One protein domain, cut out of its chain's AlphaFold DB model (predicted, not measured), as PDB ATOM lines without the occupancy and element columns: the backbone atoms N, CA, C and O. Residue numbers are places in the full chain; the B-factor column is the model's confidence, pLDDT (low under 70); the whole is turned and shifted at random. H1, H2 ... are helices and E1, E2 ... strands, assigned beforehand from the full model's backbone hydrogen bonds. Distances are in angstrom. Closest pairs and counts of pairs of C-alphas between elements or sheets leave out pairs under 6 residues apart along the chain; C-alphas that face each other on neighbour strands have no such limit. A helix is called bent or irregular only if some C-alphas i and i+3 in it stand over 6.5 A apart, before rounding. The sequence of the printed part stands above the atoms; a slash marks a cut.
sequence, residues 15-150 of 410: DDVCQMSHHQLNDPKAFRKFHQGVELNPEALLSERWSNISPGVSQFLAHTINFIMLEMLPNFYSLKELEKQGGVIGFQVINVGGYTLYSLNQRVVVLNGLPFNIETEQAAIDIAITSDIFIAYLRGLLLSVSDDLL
ATOM      1  N   ASP A  15     166.899 176.787 176.140       94.75
ATOM      2  CA  ASP A  15     166.724 176.213 177.470       94.75
ATOM      3  C   ASP A  15     168.034 176.197 178.259       94.75
ATOM      4  O   ASP A  15     168.003 176.482 179.458       94.75
ATOM      5  N   ASP A  16     169.171 175.956 177.598       94.44
ATOM      6  CA  ASP A  16     170.492 176.022 178.228       94.44
ATOM      7  C   ASP A  16     170.826 177.455 178.651       94.44
ATOM      8  O   ASP A  16     171.245 177.688 179.785       94.44
ATOM      9  N   VAL A  17     170.575 178.433 177.773       93.38
ATOM     10  CA  VAL A  17     170.804 179.858 178.065       93.38
ATOM     11  C   VAL A  17     169.935 180.319 179.238       93.38
ATOM     12  O   VAL A  17     170.421 180.995 180.143       93.38
ATOM     13  N   CYS A  18     168.666 179.902 179.288       94.12
ATOM     14  CA  CYS A  18     167.766 180.232 180.395       94.12
ATOM     15  C   CYS A  18     168.149 179.581 181.739       94.12
ATOM     16  O   CYS A  18     167.641 180.018 182.772       94.12
ATOM     17  N   GLN A  19     168.990 178.542 181.744       92.62
ATOM     18  CA  GLN A  19     169.491 177.888 182.961       92.62
ATOM     19  C   GLN A  19     170.798 178.506 183.485       92.62
ATOM     20  O   GLN A  19     171.281 178.103 184.548       92.62
ATOM     21  N   MET A  20     171.371 179.478 182.767       90.44
ATOM     22  CA  MET A  20     172.613 180.144 183.155       90.44
ATOM     23  C   MET A  20     172.451 181.006 184.412       90.44
ATOM     24  O   MET A  20     171.352 181.330 184.866       90.44
ATOM     25  N   SER A  21     173.589 181.372 185.003       89.94
ATOM     26  CA  SER A  21     173.613 182.210 186.201       89.94
ATOM     27  C   SER A  21     173.121 183.637 185.922       89.94
ATOM     28  O   SER A  21     173.289 184.154 184.820       89.94
ATOM     29  N   HIS A  22     172.602 184.319 186.951       88.75
ATOM     30  CA  HIS A  22     172.116 185.705 186.836       88.75
ATOM     31  C   HIS A  22     173.209 186.706 186.396       88.75
ATOM     32  O   HIS A  22     172.915 187.790 185.902       88.75
ATOM     33  N   HIS A  23     174.489 186.363 186.581       89.25
ATOM     34  CA  HIS A  23     175.606 187.169 186.080       89.25
ATOM     35  C   HIS A  23     175.755 187.061 184.553       89.25
ATOM     36  O   HIS A  23     176.205 187.997 183.902       89.25
ATOM     37  N   GLN A  24     175.416 185.907 183.980       90.19
ATOM     38  CA  GLN A  24     175.520 185.656 182.542       90.19
ATOM     39  C   GLN A  24     174.268 186.090 181.787       90.19
ATOM     40  O   GLN A  24     174.366 186.461 180.621       90.19
ATOM     41  N   LEU A  25     173.110 186.035 182.449       95.12
ATOM     42  CA  LEU A  25     171.821 186.454 181.916       95.12
ATOM     43  C   LEU A  25     170.970 187.077 183.027       95.12
ATOM     44  O   LEU A  25     170.636 186.392 183.991       95.12
ATOM     45  N   ASN A  26     170.584 188.346 182.892       96.25
ATOM     46  CA  ASN A  26     169.816 189.043 183.935       96.25
ATOM     47  C   ASN A  26     168.373 188.511 184.102       96.25
ATOM     48  O   ASN A  26     167.930 188.282 185.223       96.25
ATOM     49  N   ASP A  27     167.637 188.302 183.007       96.06
ATOM     50  CA  ASP A  27     166.234 187.885 183.007       96.06
ATOM     51  C   ASP A  27     166.001 186.759 181.980       96.06
ATOM     52  O   ASP A  27     165.748 187.001 180.791       96.06
ATOM     53  N   PRO A  28     166.016 185.492 182.435       96.19
ATOM     54  CA  PRO A  28     165.725 184.337 181.592       96.19
ATOM     55  C   PRO A  28     164.332 184.354 180.950       96.19
ATOM     56  O   PRO A  28     164.140 183.777 179.878       96.19
ATOM     57  N   LYS A  29     163.336 184.983 181.591       96.75
ATOM     58  CA  LYS A  29     161.969 185.047 181.054       96.75
ATOM     59  C   LYS A  29     161.883 186.067 179.929       96.75
ATOM     60  O   LYS A  29     161.236 185.774 178.924       96.75
ATOM     61  N   ALA A  30     162.522 187.226 180.086       96.19
ATOM     62  CA  ALA A  30     162.629 188.220 179.023       96.19
ATOM     63  C   ALA A  30     163.384 187.644 177.820       96.19
ATOM     64  O   ALA A  30     162.878 187.705 176.703       96.19
ATOM     65  N   PHE A  31     164.509 186.957 178.049       97.25
ATOM     66  CA  PHE A  31     165.262 186.307 176.973       97.25
ATOM     67  C   PHE A  31     164.444 185.253 176.216       97.25
ATOM     68  O   PHE A  31     164.478 185.201 174.990       97.25
ATOM     69  N   ARG A  32     163.644 184.444 176.922       96.75
ATOM     70  CA  ARG A  32     162.769 183.456 176.274       96.75
ATOM     71  C   ARG A  32     161.709 184.111 175.388       96.75
ATOM     72  O   ARG A  32     161.446 183.610 174.299       96.75
ATOM     73  N   LYS A  33     161.110 185.219 175.834       96.62
ATOM     74  CA  LYS A  33     160.178 186.007 175.006       96.62
ATOM     75  C   LYS A  33     160.888 186.638 173.814       96.62
ATOM     76  O   LYS A  33     160.348 186.635 172.715       96.62
ATOM     77  N   PHE A  34     162.112 187.124 174.016       96.69
ATOM     78  CA  PHE A  34     162.936 187.623 172.929       96.69
ATOM     79  C   PHE A  34     163.167 186.542 171.870       96.69
ATOM     80  O   PHE A  34     162.864 186.787 170.706       96.69
ATOM     81  N   HIS A  35     163.601 185.344 172.274       96.12
ATOM     82  CA  HIS A  35     163.825 184.205 171.380       96.12
ATOM     83  C   HIS A  35     162.570 183.814 170.587       96.12
ATOM     84  O   HIS A  35     162.678 183.542 169.400       96.12
ATOM     85  N   GLN A  36     161.380 183.852 171.197       96.12
ATOM     86  CA  GLN A  36     160.115 183.577 170.493       96.12
ATOM     87  C   GLN A  36     159.852 184.523 169.315       96.12
ATOM     88  O   GLN A  36     159.129 184.154 168.396       96.12
ATOM     89  N   GLY A  37     160.416 185.733 169.349       95.19
ATOM     90  CA  GLY A  37     160.344 186.677 168.242       95.19
ATOM     91  C   GLY A  37     161.381 186.442 167.148       95.19
ATOM     92  O   GLY A  37     161.272 187.070 166.106       95.19
ATOM     93  N   VAL A  38     162.378 185.577 167.349       95.31
ATOM     94  CA  VAL A  38     163.404 185.303 166.337       95.31
ATOM     95  C   VAL A  38     162.890 184.231 165.372       95.31
ATOM     96  O   VAL A  38     162.819 183.053 165.706       95.31
ATOM     97  N   GLU A  39     162.544 184.652 164.160       92.06
ATOM     98  CA  GLU A  39     162.064 183.822 163.057       92.06
ATOM     99  C   GLU A  39     163.183 183.671 162.012       92.06
ATOM    100  O   GLU A  39     163.323 184.476 161.089       92.06
ATOM    101  N   LEU A  40     164.010 182.632 162.153       88.56
ATOM    102  CA  LEU A  40     164.985 182.273 161.121       88.56
ATOM    103  C   LEU A  40     164.342 181.337 160.104       88.56
ATOM    104  O   LEU A  40     164.133 180.156 160.358       88.56
ATOM    105  N   ASN A  41     164.037 181.885 158.935       83.25
ATOM    106  CA  ASN A  41     163.721 181.092 157.755       83.25
ATOM    107  C   ASN A  41     165.021 180.431 157.244       83.25
ATOM    108  O   ASN A  41     166.049 181.105 157.245       83.25
ATOM    109  N   PRO A  42     165.012 179.181 156.759       79.50
ATOM    110  CA  PRO A  42     166.128 178.602 156.008       79.50
ATOM    111  C   PRO A  42     166.758 179.524 154.948       79.50
ATOM    112  O   PRO A  42     167.979 179.573 154.802       79.50
ATOM    113  N   GLU A  43     165.952 180.342 154.264       78.31
ATOM    114  CA  GLU A  43     166.439 181.345 153.301       78.31
ATOM    115  C   GLU A  43     167.340 182.417 153.940       78.31
ATOM    116  O   GLU A  43     168.167 183.024 153.261       78.31
ATOM    117  N   ALA A  44     167.226 182.639 155.253       78.25
ATOM    118  CA  ALA A  44     168.096 183.540 155.998       78.25
ATOM    119  C   ALA A  44     169.562 183.118 155.891       78.25
ATOM    120  O   ALA A  44     170.419 183.991 155.780       78.25
ATOM    121  N   LEU A  45     169.850 181.811 155.883       74.50
ATOM    122  CA  LEU A  45     171.207 181.271 155.737       74.50
ATOM    123  C   LEU A  45     171.774 181.503 154.331       74.50
ATOM    124  O   LEU A  45     172.985 181.598 154.163       74.50
ATOM    125  N   LEU A  46     170.901 181.642 153.331       77.06
ATOM    126  CA  LEU A  46     171.271 181.896 151.935       77.06
ATOM    127  C   LEU A  46     171.461 183.387 151.628       77.06
ATOM    128  O   LEU A  46     171.798 183.756 150.505       77.06
ATOM    129  N   SER A  47     171.233 184.262 152.607       80.75
ATOM    130  CA  SER A  47     171.353 185.701 152.418       80.75
ATOM    131  C   SER A  47     172.799 186.105 152.117       80.75
ATOM    132  O   SER A  47     173.689 185.915 152.946       80.75
ATOM    133  N   GLU A  48     173.020 186.786 150.987       81.50
ATOM    134  CA  GLU A  48     174.311 187.407 150.645       81.50
ATOM    135  C   GLU A  48     174.801 188.379 151.733       81.50
ATOM    136  O   GLU A  48     175.980 188.694 151.817       81.50
ATOM    137  N   ARG A  49     173.928 188.831 152.643       80.19
ATOM    138  CA  ARG A  49     174.328 189.683 153.773       80.19
ATOM    139  C   ARG A  49     175.383 189.023 154.659       80.19
ATOM    140  O   ARG A  49     176.221 189.736 155.201       80.19
ATOM    141  N   TRP A  50     175.394 187.694 154.771       75.56
ATOM    142  CA  TRP A  50     176.420 186.983 155.539       75.56
ATOM    143  C   TRP A  50     177.827 187.141 154.954       75.56
ATOM    144  O   TRP A  50     178.790 187.058 155.717       75.56
ATOM    145  N   SER A  51     177.973 187.414 153.650       73.62
ATOM    146  CA  SER A  51     179.288 187.645 153.037       73.62
ATOM    147  C   SER A  51     179.892 189.000 153.406       73.62
ATOM    148  O   SER A  51     181.084 189.207 153.200       73.62
ATOM    149  N   ASN A  52     179.094 189.920 153.958       75.31
ATOM    150  CA  ASN A  52     179.581 191.219 154.425       75.31
ATOM    151  C   ASN A  52     180.266 191.138 155.796       75.31
ATOM    152  O   ASN A  52     180.887 192.111 156.221       75.31
ATOM    153  N   ILE A  53     180.187 189.990 156.479       73.38
ATOM    154  CA  ILE A  53     180.981 189.727 157.680       73.38
ATOM    155  C   ILE A  53     182.418 189.449 157.221       73.38
ATOM    156  O   ILE A  53     182.780 188.318 156.907       73.38
ATOM    157  N   SER A  54     183.227 190.507 157.106       61.88
ATOM    158  CA  SER A  54     184.624 190.387 156.679       61.88
ATOM    159  C   SER A  54     185.455 189.683 157.765       61.88
ATOM    160  O   SER A  54     185.485 190.153 158.902       61.88
ATOM    161  N   PRO A  55     186.155 188.578 157.452       56.69
ATOM    162  CA  PRO A  55     186.837 187.748 158.447       56.69
ATOM    163  C   PRO A  55     188.240 188.243 158.851       56.69
ATOM    164  O   PRO A  55     189.090 187.439 159.229       56.69
ATOM    165  N   GLY A  56     188.518 189.545 158.777       49.22
ATOM    166  CA  GLY A  56     189.823 190.114 159.127       49.22
ATOM    167  C   GLY A  56     189.739 191.050 160.331       49.22
ATOM    168  O   GLY A  56     188.901 191.942 160.333       49.22
ATOM    169  N   VAL A  57     190.677 190.905 161.275       48.16
ATOM    170  CA  VAL A  57     190.986 191.796 162.420       48.16
ATOM    171  C   VAL A  57     190.400 191.378 163.787       48.16
ATOM    172  O   VAL A  57     189.251 190.972 163.941       48.16
ATOM    173  N   SER A  58     191.250 191.502 164.810       44.88
ATOM    174  CA  SER A  58     191.124 191.132 166.231       44.88
ATOM    175  C   SER A  58     189.937 191.732 167.009       44.88
ATOM    176  O   SER A  58     189.708 191.346 168.153       44.88
ATOM    177  N   GLN A  59     189.108 192.586 166.397       57.34
ATOM    178  CA  GLN A  59     187.831 193.078 166.954       57.34
ATOM    179  C   GLN A  59     186.628 192.163 166.625       57.34
ATOM    180  O   GLN A  59     185.462 192.566 166.711       57.34
ATOM    181  N   PHE A  60     186.918 190.911 166.260       71.56
ATOM    182  CA  PHE A  60     186.013 189.946 165.638       71.56
ATOM    183  C   PHE A  60     184.649 189.809 166.326       71.56
ATOM    184  O   PHE A  60     183.609 189.864 165.669       71.56
ATOM    185  N   LEU A  61     184.624 189.657 167.652       79.31
ATOM    186  CA  LEU A  61     183.395 189.302 168.360       79.31
ATOM    187  C   LEU A  61     182.431 190.489 168.495       79.31
ATOM    188  O   LEU A  61     181.240 190.345 168.227       79.31
ATOM    189  N   ALA A  62     182.947 191.673 168.830       85.62
ATOM    190  CA  ALA A  62     182.132 192.880 168.918       85.62
ATOM    191  C   ALA A  62     181.597 193.298 167.542       85.62
ATOM    192  O   ALA A  62     180.420 193.633 167.421       85.62
ATOM    193  N   HIS A  63     182.424 193.222 166.493       85.62
ATOM    194  CA  HIS A  63     181.987 193.523 165.129       85.62
ATOM    195  C   HIS A  63     180.923 192.534 164.636       85.62
ATOM    196  O   HIS A  63     179.888 192.958 164.128       85.62
ATOM    197  N   THR A  64     181.129 191.234 164.865       86.00
ATOM    198  CA  THR A  64     180.156 190.189 164.504       86.00
ATOM    199  C   THR A  64     178.823 190.410 165.211       86.00
ATOM    200  O   THR A  64     177.775 190.388 164.572       86.00
ATOM    201  N   ILE A  65     178.841 190.683 166.517       91.19
ATOM    202  CA  ILE A  65     177.615 190.931 167.284       91.19
ATOM    203  C   ILE A  65     176.944 192.228 166.835       91.19
ATOM    204  O   ILE A  65     175.734 192.229 166.645       91.19
ATOM    205  N   ASN A  66     177.700 193.301 166.592       92.00
ATOM    206  CA  ASN A  66     177.153 194.547 166.054       92.00
ATOM    207  C   ASN A  66     176.475 194.328 164.702       92.00
ATOM    208  O   ASN A  66     175.350 194.779 164.511       92.00
ATOM    209  N   PHE A  67     177.124 193.607 163.790       91.00
ATOM    210  CA  PHE A  67     176.550 193.280 162.490       91.00
ATOM    211  C   PHE A  67     175.276 192.443 162.644       91.00
ATOM    212  O   PHE A  67     174.243 192.763 162.060       91.00
ATOM    213  N   ILE A  68     175.303 191.409 163.488       91.81
ATOM    214  CA  ILE A  68     174.127 190.567 163.724       91.81
ATOM    215  C   ILE A  68     172.982 191.388 164.328       91.81
ATOM    216  O   ILE A  68     171.859 191.307 163.843       91.81
ATOM    217  N   MET A  69     173.249 192.205 165.345       94.75
ATOM    218  CA  MET A  69     172.223 192.994 166.027       94.75
ATOM    219  C   MET A  69     171.654 194.106 165.142       94.75
ATOM    220  O   MET A  69     170.443 194.310 165.144       94.75
ATOM    221  N   LEU A  70     172.492 194.828 164.393       93.81
ATOM    222  CA  LEU A  70     172.075 196.018 163.643       93.81
ATOM    223  C   LEU A  70     171.592 195.697 162.224       93.81
ATOM    224  O   LEU A  70     170.630 196.310 161.767       93.81
ATOM    225  N   GLU A  71     172.217 194.739 161.539       90.94
ATOM    226  CA  GLU A  71     171.926 194.444 160.130       90.94
ATOM    227  C   GLU A  71     171.057 193.197 159.955       90.94
ATOM    228  O   GLU A  71     170.184 193.169 159.085       90.94
ATOM    229  N   MET A  72     171.265 192.156 160.765       90.88
ATOM    230  CA  MET A  72     170.608 190.859 160.557       90.88
ATOM    231  C   MET A  72     169.307 190.733 161.342       90.88
ATOM    232  O   MET A  72     168.253 190.489 160.756       90.88
ATOM    233  N   LEU A  73     169.355 190.969 162.652       93.75
ATOM    234  CA  LEU A  73     168.229 190.814 163.566       93.75
ATOM    235  C   LEU A  73     166.951 191.554 163.125       93.75
ATOM    236  O   LEU A  73     165.895 190.928 163.197       93.75
ATOM    237  N   PRO A  74     166.981 192.804 162.606       95.00
ATOM    238  CA  PRO A  74     165.757 193.472 162.157       95.00
ATOM    239  C   PRO A  74     164.994 192.710 161.061       95.00
ATOM    240  O   PRO A  74     163.780 192.865 160.942       95.00
ATOM    241  N   ASN A  75     165.690 191.900 160.258       92.31
ATOM    242  CA  ASN A  75     165.084 191.127 159.170       92.31
ATOM    243  C   ASN A  75     164.475 189.804 159.647       92.31
ATOM    244  O   ASN A  75     163.600 189.268 158.973       92.31
ATOM    245  N   PHE A  76     164.932 189.290 160.788       91.94
ATOM    246  CA  PHE A  76     164.517 187.992 161.328       91.94
ATOM    247  C   PHE A  76     163.672 188.121 162.592       91.94
ATOM    248  O   PHE A  76     163.258 187.117 163.155       91.94
ATOM    249  N   TYR A  77     163.417 189.338 163.073       96.12
ATOM    250  CA  TYR A  77     162.613 189.545 164.268       96.12
ATOM    251  C   TYR A  77     161.150 189.836 163.924       96.12
ATOM    252  O   TYR A  77     160.827 190.750 163.163       96.12
ATOM    253  N   SER A  78     160.246 189.086 164.541       96.81
ATOM    254  CA  SER A  78     158.809 189.200 164.363       96.81
ATOM    255  C   SER A  78     158.287 190.498 164.969       96.81
ATOM    256  O   SER A  78     158.287 190.694 166.188       96.81
ATOM    257  N   LEU A  79     157.761 191.381 164.116       96.94
ATOM    258  CA  LEU A  79     157.100 192.616 164.546       96.94
ATOM    259  C   LEU A  79     155.985 192.339 165.566       96.94
ATOM    260  O   LEU A  79     155.830 193.077 166.534       96.94
ATOM    261  N   LYS A  80     155.229 191.249 165.372       97.12
ATOM    262  CA  LYS A  80     154.104 190.876 166.242       97.12
ATOM    263  C   LYS A  80     154.567 190.559 167.660       97.12
ATOM    264  O   LYS A  80     153.906 190.958 168.616       97.12
ATOM    265  N   GLU A  81     155.683 189.846 167.800       96.38
ATOM    266  CA  GLU A  81     156.245 189.528 169.115       96.38
ATOM    267  C   GLU A  81     156.890 190.750 169.772       96.38
ATOM    268  O   GLU A  81     156.794 190.901 170.991       96.38
ATOM    269  N   LEU A  82     157.466 191.670 168.988       96.62
ATOM    270  CA  LEU A  82     157.966 192.944 169.510       96.62
ATOM    271  C   LEU A  82     156.826 193.822 170.051       96.62
ATOM    272  O   LEU A  82     156.907 194.345 171.161       96.62
ATOM    273  N   GLU A  83     155.730 193.954 169.302       96.12
ATOM    274  CA  GLU A  83     154.558 194.741 169.709       96.12
ATOM    275  C   GLU A  83     153.870 194.162 170.953       96.12
ATOM    276  O   GLU A  83     153.474 194.916 171.843       96.12
ATOM    277  N   LYS A  84     153.799 192.828 171.082       96.00
ATOM    278  CA  LYS A  84     153.302 192.160 172.302       96.00
ATOM    279  C   LYS A  84     154.129 192.486 173.546       96.00
ATOM    280  O   LYS A  84     153.597 192.439 174.652       96.00
ATOM    281  N   GLN A  85     155.412 192.798 173.370       92.69
ATOM    282  CA  GLN A  85     156.333 193.158 174.449       92.69
ATOM    283  C   GLN A  85     156.348 194.664 174.751       92.69
ATOM    284  O   GLN A  85     157.090 195.095 175.625       92.69
ATOM    285  N   GLY A  86     155.498 195.459 174.091       94.00
ATOM    286  CA  GLY A  86     155.423 196.911 174.284       94.00
ATOM    287  C   GLY A  86     156.117 197.723 173.190       94.00
ATOM    288  O   GLY A  86     156.183 198.943 173.290       94.00
ATOM    289  N   GLY A  87     156.607 197.070 172.130       94.38
ATOM    290  CA  GLY A  87     157.184 197.727 170.955       94.38
ATOM    291  C   GLY A  87     158.626 198.209 171.127       94.38
ATOM    292  O   GLY A  87     159.196 198.705 170.157       94.38
ATOM    293  N   VAL A  88     159.212 198.053 172.319       95.88
ATOM    294  CA  VAL A  88     160.593 198.434 172.640       95.88
ATOM    295  C   VAL A  88     161.226 197.346 173.500       95.88
ATOM    296  O   VAL A  88     160.590 196.890 174.446       95.88
ATOM    297  N   ILE A  89     162.456 196.942 173.179       96.94
ATOM    298  CA  ILE A  89     163.265 196.044 174.014       96.94
ATOM    299  C   ILE A  89     164.679 196.622 174.122       96.94
ATOM    300  O   ILE A  89     165.348 196.827 173.105       96.94
ATOM    301  N   GLY A  90     165.139 196.866 175.348       97.25
ATOM    302  CA  GLY A  90     166.529 197.172 175.669       97.25
ATOM    303  C   GLY A  90     167.341 195.886 175.824       97.25
ATOM    304  O   GLY A  90     167.124 195.112 176.757       97.25
ATOM    305  N   PHE A  91     168.283 195.659 174.916       97.56
ATOM    306  CA  PHE A  91     169.104 194.455 174.850       97.56
ATOM    307  C   PHE A  91     170.581 194.815 175.011       97.56
ATOM    308  O   PHE A  91     171.157 195.504 174.177       97.56
ATOM    309  N   GLN A  92     171.227 194.340 176.064       97.50
ATOM    310  CA  GLN A  92     172.636 194.573 176.337       97.50
ATOM    311  C   GLN A  92     173.439 193.295 176.122       97.50
ATOM    312  O   GLN A  92     173.146 192.249 176.697       97.50
ATOM    313  N   VAL A  93     174.504 193.404 175.335       96.56
ATOM    314  CA  VAL A  93     175.539 192.379 175.267       96.56
ATOM    315  C   VAL A  93     176.738 192.871 176.070       96.56
ATOM    316  O   VAL A  93     177.408 193.838 175.696       96.56
ATOM    317  N   ILE A  94     176.991 192.222 177.205       93.75
ATOM    318  CA  ILE A  94     178.046 192.600 178.149       93.75
ATOM    319  C   ILE A  94     179.402 192.506 177.434       93.75
ATOM    320  O   ILE A  94     179.674 191.523 176.745       93.75
ATOM    321  N   ASN A  95     180.241 193.533 177.603       88.06
ATOM    322  CA  ASN A  95     181.536 193.731 176.927       88.06
ATOM    323  C   ASN A  95     181.467 194.049 175.422       88.06
ATOM    324  O   ASN A  95     182.502 194.049 174.762       88.06
ATOM    325  N   VAL A  96     180.278 194.324 174.872       92.62
ATOM    326  CA  VAL A  96     180.124 194.695 173.455       92.62
ATOM    327  C   VAL A  96     179.360 196.003 173.299       92.62
ATOM    328  O   VAL A  96     179.890 196.956 172.735       92.62
ATOM    329  N   GLY A  97     178.119 196.066 173.783       94.25
ATOM    330  CA  GLY A  97     177.266 197.224 173.536       94.25
ATOM    331  C   GLY A  97     175.824 197.036 173.985       94.25
ATOM    332  O   GLY A  97     175.386 195.941 174.344       94.25
ATOM    333  N   GLY A  98     175.090 198.144 173.988       96.75
ATOM    334  CA  GLY A  98     173.650 198.170 174.200       96.75
ATOM    335  C   GLY A  98     172.920 198.372 172.880       96.75
ATOM    336  O   GLY A  98     173.388 199.114 172.021       96.75
ATOM    337  N   TYR A  99     171.768 197.739 172.738       97.75
ATOM    338  CA  TYR A  99     170.937 197.787 171.548       97.75
ATOM    339  C   TYR A  99     169.489 198.034 171.952       97.75
ATOM    340  O   TYR A  99     169.007 197.503 172.953       97.75
ATOM    341  N   THR A 100     168.777 198.812 171.150       97.62
ATOM    342  CA  THR A 100     167.343 199.037 171.317       97.62
ATOM    343  C   THR A 100     166.625 198.465 170.110       97.62
ATOM    344  O   THR A 100     166.789 198.976 169.002       97.62
ATOM    345  N   LEU A 101     165.814 197.428 170.314       97.56
ATOM    346  CA  LEU A 101     164.853 196.974 169.313       97.56
ATOM    347  C   LEU A 101     163.614 197.858 169.427       97.56
ATOM    348  O   LEU A 101     163.071 198.020 170.519       97.56
ATOM    349  N   TYR A 102     163.163 198.410 168.309       96.75
ATOM    350  CA  TYR A 102     162.046 199.346 168.273       96.75
ATOM    351  C   TYR A 102     161.117 199.044 167.094       96.75
ATOM    352  O   TYR A 102     161.573 198.828 165.968       96.75
ATOM    353  N   SER A 103     159.805 199.045 167.341       96.75
ATOM    354  CA  SER A 103     158.792 198.983 166.284       96.75
ATOM    355  C   SER A 103     158.584 200.379 165.693       96.75
ATOM    356  O   SER A 103     158.016 201.263 166.335       96.75
ATOM    357  N   LEU A 104     159.048 200.594 164.460       95.56
ATOM    358  CA  LEU A 104     158.878 201.853 163.739       95.56
ATOM    359  C   LEU A 104     158.251 201.595 162.370       95.56
ATOM    360  O   LEU A 104     158.810 200.877 161.545       95.56
ATOM    361  N   ASN A 105     157.106 202.224 162.094       93.81
ATOM    362  CA  ASN A 105     156.423 202.138 160.795       93.81
ATOM    363  C   ASN A 105     156.184 200.691 160.312       93.81
ATOM    364  O   ASN A 105     156.439 200.377 159.150       93.81
ATOM    365  N   GLN A 106     155.695 199.819 161.202       94.12
ATOM    366  CA  GLN A 106     155.466 198.390 160.927       94.12
ATOM    367  C   GLN A 106     156.730 197.616 160.527       94.12
ATOM    368  O   GLN A 106     156.675 196.662 159.749       94.12
ATOM    369  N   ARG A 107     157.887 198.037 161.030       94.88
ATOM    370  CA  ARG A 107     159.160 197.345 160.847       94.88
ATOM    371  C   ARG A 107     159.899 197.300 162.166       94.88
ATOM    372  O   ARG A 107     159.760 198.202 162.991       94.88
ATOM    373  N   VAL A 108     160.698 196.258 162.340       96.88
ATOM    374  CA  VAL A 108     161.674 196.211 163.423       96.88
ATOM    375  C   VAL A 108     162.884 197.028 162.989       96.88
ATOM    376  O   VAL A 108     163.379 196.878 161.872       96.88
ATOM    377  N   VAL A 109     163.336 197.920 163.859       96.88
ATOM    378  CA  VAL A 109     164.582 198.672 163.712       96.88
ATOM    379  C   VAL A 109     165.416 198.405 164.950       96.88
ATOM    380  O   VAL A 109     164.880 198.378 166.057       96.88
ATOM    381  N   VAL A 110     166.718 198.211 164.769       97.19
ATOM    382  CA  VAL A 110     167.656 198.094 165.884       97.19
ATOM    383  C   VAL A 110     168.575 199.302 165.876       97.19
ATOM    384  O   VAL A 110     169.168 199.638 164.853       97.19
ATOM    385  N   LEU A 111     168.653 199.981 167.014       96.44
ATOM    386  CA  LEU A 111     169.518 201.134 167.229       96.44
ATOM    387  C   LEU A 111     170.632 200.759 168.201       96.44
ATOM    388  O   LEU A 111     170.423 199.956 169.109       96.44
ATOM    389  N   ASN A 112     171.800 201.369 168.029       96.38
ATOM    390  CA  ASN A 112     172.863 201.298 169.025       96.38
ATOM    391  C   ASN A 112     172.528 202.242 170.193       96.38
ATOM    392  O   ASN A 112     172.095 203.376 169.979       96.38
ATOM    393  N   GLY A 113     172.726 201.764 171.417       94.62
ATOM    394  CA  GLY A 113     172.340 202.421 172.659       94.62
ATOM    395  C   GLY A 113     171.164 201.729 173.345       94.62
ATOM    396  O   GLY A 113     170.394 200.997 172.725       94.62
ATOM    397  N   LEU A 114     171.041 201.963 174.651       94.69
ATOM    398  CA  LEU A 114     169.925 201.487 175.467       94.69
ATOM    399  C   LEU A 114     168.837 202.565 175.555       94.69
ATOM    400  O   LEU A 114     169.170 203.756 175.577       94.69
ATOM    401  N   PRO A 115     167.554 202.183 175.654       90.94
ATOM    402  CA  PRO A 115     166.487 203.151 175.841       90.94
ATOM    403  C   PRO A 115     166.642 203.835 177.204       90.94
ATOM    404  O   PRO A 115     166.870 203.185 178.222       90.94
ATOM    405  N   PHE A 116     166.524 205.161 177.233       91.12
ATOM    406  CA  PHE A 116     166.606 205.938 178.469       91.12
ATOM    407  C   PHE A 116     165.206 206.142 179.047       91.12
ATOM    408  O   PHE A 116     164.338 206.716 178.384       91.12
ATOM    409  N   ASN A 117     164.976 205.680 180.276       88.62
ATOM    410  CA  ASN A 117     163.728 205.952 180.974       88.62
ATOM    411  C   ASN A 117     163.829 207.314 181.675       88.62
ATOM    412  O   ASN A 117     164.638 207.502 182.581       88.62
ATOM    413  N   ILE A 118     162.990 208.258 181.246       87.69
ATOM    414  CA  ILE A 118     162.972 209.635 181.759       87.69
ATOM    415  C   ILE A 118     162.544 209.676 183.234       87.69
ATOM    416  O   ILE A 118     163.007 210.537 183.972       87.69
ATOM    417  N   GLU A 119     161.678 208.761 183.678       89.25
ATOM    418  CA  GLU A 119     161.163 208.764 185.053       89.25
ATOM    419  C   GLU A 119     162.194 208.260 186.062       89.25
ATOM    420  O   GLU A 119     162.269 208.770 187.177       89.25
ATOM    421  N   THR A 120     162.978 207.248 185.683       88.38
ATOM    422  CA  THR A 120     163.986 206.644 186.565       88.38
ATOM    423  C   THR A 120     165.384 207.215 186.354       88.38
ATOM    424  O   THR A 120     166.283 206.866 187.112       88.38
ATOM    425  N   GLU A 121     165.575 208.046 185.324       89.38
ATOM    426  CA  GLU A 121     166.871 208.565 184.864       89.38
ATOM    427  C   GLU A 121     167.923 207.462 184.635       89.38
ATOM    428  O   GLU A 121     169.128 207.666 184.782       89.38
ATOM    429  N   GLN A 122     167.469 206.260 184.277       89.50
ATOM    430  CA  GLN A 122     168.314 205.084 184.089       89.50
ATOM    431  C   GLN A 122     168.069 204.451 182.723       89.50
ATOM    432  O   GLN A 122     166.975 204.528 182.157       89.50
ATOM    433  N   ALA A 123     169.104 203.795 182.198       90.38
ATOM    434  CA  ALA A 123     168.968 202.956 181.019       90.38
ATOM    435  C   ALA A 123     168.035 201.776 181.337       90.38
ATOM    436  O   ALA A 123     168.264 201.033 182.292       90.38
ATOM    437  N   ALA A 124     166.984 201.609 180.540       92.38
ATOM    438  CA  ALA A 124     166.092 200.468 180.626       92.38
ATOM    439  C   ALA A 124     166.746 199.278 179.912       92.38
ATOM    440  O   ALA A 124     166.934 199.283 178.695       92.38
ATOM    441  N   ILE A 125     167.147 198.281 180.698       95.62
ATOM    442  CA  ILE A 125     167.773 197.051 180.215       95.62
ATOM    443  C   ILE A 125     166.812 195.910 180.520       95.62
ATOM    444  O   ILE A 125     166.702 195.481 181.668       95.62
ATOM    445  N   ASP A 126     166.126 195.419 179.493       96.12
ATOM    446  CA  ASP A 126     165.227 194.272 179.626       96.12
ATOM    447  C   ASP A 126     166.029 192.969 179.642       96.12
ATOM    448  O   ASP A 126     165.754 192.059 180.420       96.12
ATOM    449  N   ILE A 127     167.064 192.887 178.801       97.38
ATOM    450  CA  ILE A 127     167.909 191.703 178.645       97.38
ATOM    451  C   ILE A 127     169.369 192.137 178.684       97.38
ATOM    452  O   ILE A 127     169.761 193.041 177.958       97.38
ATOM    453  N   ALA A 128     170.181 191.470 179.493       97.19
ATOM    454  CA  ALA A 128     171.628 191.596 179.537       97.19
ATOM    455  C   ALA A 128     172.234 190.198 179.490       97.19
ATOM    456  O   ALA A 128     171.942 189.379 180.362       97.19
ATOM    457  N   ILE A 129     173.052 189.930 178.476       96.81
ATOM    458  CA  ILE A 129     173.675 188.627 178.232       96.81
ATOM    459  C   ILE A 129     175.178 188.789 177.994       96.81
ATOM    460  O   ILE A 129     175.606 189.759 177.367       96.81
ATOM    461  N   THR A 130     176.000 187.862 178.483       94.81
ATOM    462  CA  THR A 130     177.435 187.880 178.167       94.81
ATOM    463  C   THR A 130     177.689 187.494 176.715       94.81
ATOM    464  O   THR A 130     176.968 186.698 176.111       94.81
ATOM    465  N   SER A 131     178.705 188.112 176.119       91.94
ATOM    466  CA  SER A 131     178.962 188.015 174.684       91.94
ATOM    467  C   SER A 131     179.335 186.600 174.218       91.94
ATOM    468  O   SER A 131     178.938 186.183 173.132       91.94
ATOM    469  N   ASP A 132     180.003 185.821 175.071       89.88
ATOM    470  CA  ASP A 132     180.312 184.403 174.875       89.88
ATOM    471  C   ASP A 132     179.047 183.532 174.802       89.88
ATOM    472  O   ASP A 132     178.887 182.747 173.865       89.88
ATOM    473  N   ILE A 133     178.113 183.713 175.742       92.56
ATOM    474  CA  ILE A 133     176.842 182.979 175.778       92.56
ATOM    475  C   ILE A 133     175.951 183.391 174.606       92.56
ATOM    476  O   ILE A 133     175.295 182.540 174.009       92.56
ATOM    477  N   PHE A 134     175.957 184.671 174.230       94.12
ATOM    478  CA  PHE A 134     175.184 185.148 173.088       94.12
ATOM    479  C   PHE A 134     175.667 184.543 171.763       94.12
ATOM    480  O   PHE A 134     174.847 184.083 170.971       94.12
ATOM    481  N   ILE A 135     176.982 184.457 171.538       90.62
ATOM    482  CA  ILE A 135     177.528 183.761 170.363       90.62
ATOM    483  C   ILE A 135     177.184 182.272 170.400       90.62
ATOM    484  O   ILE A 135     176.729 181.728 169.398       90.62
ATOM    485  N   ALA A 136     177.350 181.611 171.544       91.19
ATOM    486  CA  ALA A 136     177.011 180.200 171.700       91.19
ATOM    487  C   ALA A 136     175.519 179.914 171.418       91.19
ATOM    488  O   ALA A 136     175.184 178.921 170.771       91.19
ATOM    489  N   TYR A 137     174.631 180.821 171.832       94.12
ATOM    490  CA  TYR A 137     173.209 180.806 171.488       94.12
ATOM    491  C   TYR A 137     172.973 180.963 169.983       94.12
ATOM    492  O   TYR A 137     172.262 180.156 169.390       94.12
ATOM    493  N   LEU A 138     173.591 181.963 169.343       91.44
ATOM    494  CA  LEU A 138     173.456 182.180 167.899       91.44
ATOM    495  C   LEU A 138     173.913 180.955 167.098       91.44
ATOM    496  O   LEU A 138     173.273 180.587 166.120       91.44
ATOM    497  N   ARG A 139     174.973 180.276 167.547       88.38
ATOM    498  CA  ARG A 139     175.429 179.011 166.958       88.38
ATOM    499  C   ARG A 139     174.392 177.900 167.088       88.38
ATOM    500  O   ARG A 139     174.110 177.231 166.102       88.38
ATOM    501  N   GLY A 140     173.816 177.716 168.278       90.38
ATOM    502  CA  GLY A 140     172.750 176.730 168.497       90.38
ATOM    503  C   GLY A 140     171.507 177.012 167.663       90.38
ATOM    504  O   GLY A 140     170.898 176.097 167.119       90.38
ATOM    505  N   LEU A 141     171.187 178.290 167.491       90.75
ATOM    506  CA  LEU A 141     170.083 178.731 166.663       90.75
ATOM    507  C   LEU A 141     170.313 178.400 165.176       90.75
ATOM    508  O   LEU A 141     169.433 177.832 164.539       90.75
ATOM    509  N   LEU A 142     171.501 178.678 164.634       86.69
ATOM    510  CA  LEU A 142     171.842 178.334 163.246       86.69
ATOM    511  C   LEU A 142     171.887 176.820 163.010       86.69
ATOM    512  O   LEU A 142     171.387 176.356 161.990       86.69
ATOM    513  N   LEU A 143     172.421 176.059 163.972       85.69
ATOM    514  CA  LEU A 143     172.418 174.594 163.939       85.69
ATOM    515  C   LEU A 143     171.004 174.029 163.844       85.69
ATOM    516  O   LEU A 143     170.755 173.195 162.986       85.69
ATOM    517  N   SER A 144     170.068 174.532 164.656       85.50
ATOM    518  CA  SER A 144     168.682 174.045 164.616       85.50
ATOM    519  C   SER A 144     168.014 174.244 163.252       85.50
ATOM    520  O   SER A 144     167.280 173.376 162.801       85.50
ATOM    521  N   VAL A 145     168.323 175.346 162.560       84.94
ATOM    522  CA  VAL A 145     167.806 175.614 161.207       84.94
ATOM    523  C   VAL A 145     168.516 174.754 160.158       84.94
ATOM    524  O   VAL A 145     167.904 174.357 159.169       84.94
ATOM    525  N   SER A 146     169.806 174.467 160.355       80.50
ATOM    526  CA  SER A 146     170.566 173.583 159.468       80.50
ATOM    527  C   SER A 146     170.103 172.131 159.569       80.50
ATOM    528  O   SER A 146     170.012 171.474 158.538       80.50
ATOM    529  N   ASP A 147     169.806 171.630 160.767       79.00
ATOM    530  CA  ASP A 147     169.324 170.257 160.958       79.00
ATOM    531  C   ASP A 147     167.981 170.048 160.230       79.00
ATOM    532  O   ASP A 147     167.830 169.082 159.484       79.00
ATOM    533  N   ASP A 148     167.063 171.020 160.317       77.06
ATOM    534  CA  ASP A 148     165.790 170.999 159.578       77.06
ATOM    535  C   ASP A 148     165.990 170.968 158.042       77.06
ATOM    536  O   ASP A 148     165.198 170.373 157.301       77.06
ATOM    537  N   LEU A 149     167.053 171.608 157.542       70.38
ATOM    538  CA  LEU A 149     167.414 171.607 156.121       70.38
ATOM    539  C   LEU A 149     168.064 170.297 155.662       70.38
ATOM    540  O   LEU A 149     167.836 169.875 154.531       70.38
ATOM    541  N   LEU A 150     168.886 169.676 156.509       66.88
ATOM    542  CA  LEU A 150     169.573 168.423 156.183       66.88
ATOM    543  C   LEU A 150     168.626 167.219 156.253       66.88
ATOM    544  O   LEU A 150     168.766 166.289 155.466       66.88
TER     545      LEU A 150
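What this domain is: This is residues 15 to 150 of the 410 residues of an uncharacterized protein of Parashewanella curva (UniProt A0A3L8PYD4). A four-stranded, twisted sheet forms a wall with helices over one face: H5 runs along E3 and E2, H6 crosses over E2, H2 is by E4, and H7 starts at the end of E4 and leads away. H3 and H4 are off the sheet, by the far end of H7 and by H5, while the loop between E3 and E4 reaches out at the opposite end of the longest axis. The printed part has 136 residues, with the order H1 H2 H3 H4 H5 H6 E1 E2 E3 E4 H7; the mixed sheet runs E3 E2 E1 E4, and the class is mixed, helices and strands. It is compact, with a radius of gyration of the C-alphas of 14.8 A and spans of 48 by 34 by 30 A.

How they stand to each other: Start at the sheet, only just strongly twisted, up to 4.3 A off its best plane. E1, residues 88 to 94, E2, residues 97 to 104, and E3, residues 107 to 112, form a meander, each strand the antiparallel neighbour of the one before, in two hairpins; look for N 91 and O 99 at 2.8 A, and N 102 and O 109 at 2.8 A. E4, residues 127 to 130, is parallel to E1, with N 92 and O 127 at 2.7 A. H5, residues 60 to 76, runs along the strands at a height over the sheet of 9.5 A; the closest C-alphas of H5 and E3 are Pro 74 and Val 108, 5.1 A. H6, residues 79 to 84, is on the same face, across the strands at 83 degrees to E2 on the local plane. H2, residues 28 to 36, and H7, residues 131 to 150, are also on the sheet, making two layers with H5 and H6, helices on one face of a sheet. H2 and H6 only just touch, with 3 pairs of C-alphas within 8 A, closest Gln 36 and Glu 81 at 7.2 A. H1, residues 15 to 18, touches H2, closest C-alphas Cys 18 and Pro 28 at 4.7 A. H3, residues 42 to 46, only just touches H7, with 3 pairs of C-alphas within 8 A, through residues 145 to 149 of H7 alone; the closest C-alphas are Pro 42 and Val 145, 6.2 A. H4, residues 48 to 52, is close to but not clearly touching H5, closest C-alphas Arg 49 and Met 72 at 7.8 A. Every O i to N i+4 pair is within hydrogen-bond range in H2, H6 and H7, against 9 of 13 in H5 and 0 of 1 in H3 and in H4, where 2 of 2 O i to N i+3 pairs are within range in each; H1 is too short for an i+4 pair.

Where its parts are: Find C-alpha 15, where H1 begins, at (166.724, 176.213, 177.470). H5 begins at C-alpha 60, (186.013, 189.946, 165.638), and spans 22.0 A; it has a kink of 35 degrees near residue 70 and is only just irregular, with C-alphas 71 and 74 6.6 A apart. E2 spans 21.3 A and E1 19.2 A. H7 spans 28.5 A, ending at C-alpha 150, (169.573, 168.423, 156.183).

The domain as a whole: The two C-alphas farthest apart are Glu 119 and Leu 150, 50.3 A. The printed part has no cut. The link from E3 to E4, residues 113 to 126, is long, and within it residues 116 to 117 pair antiparallel with 122 to 123. Look for pLDDT under 70 at residues 54 to 59 and 150; the mean of the printed part is 89.2.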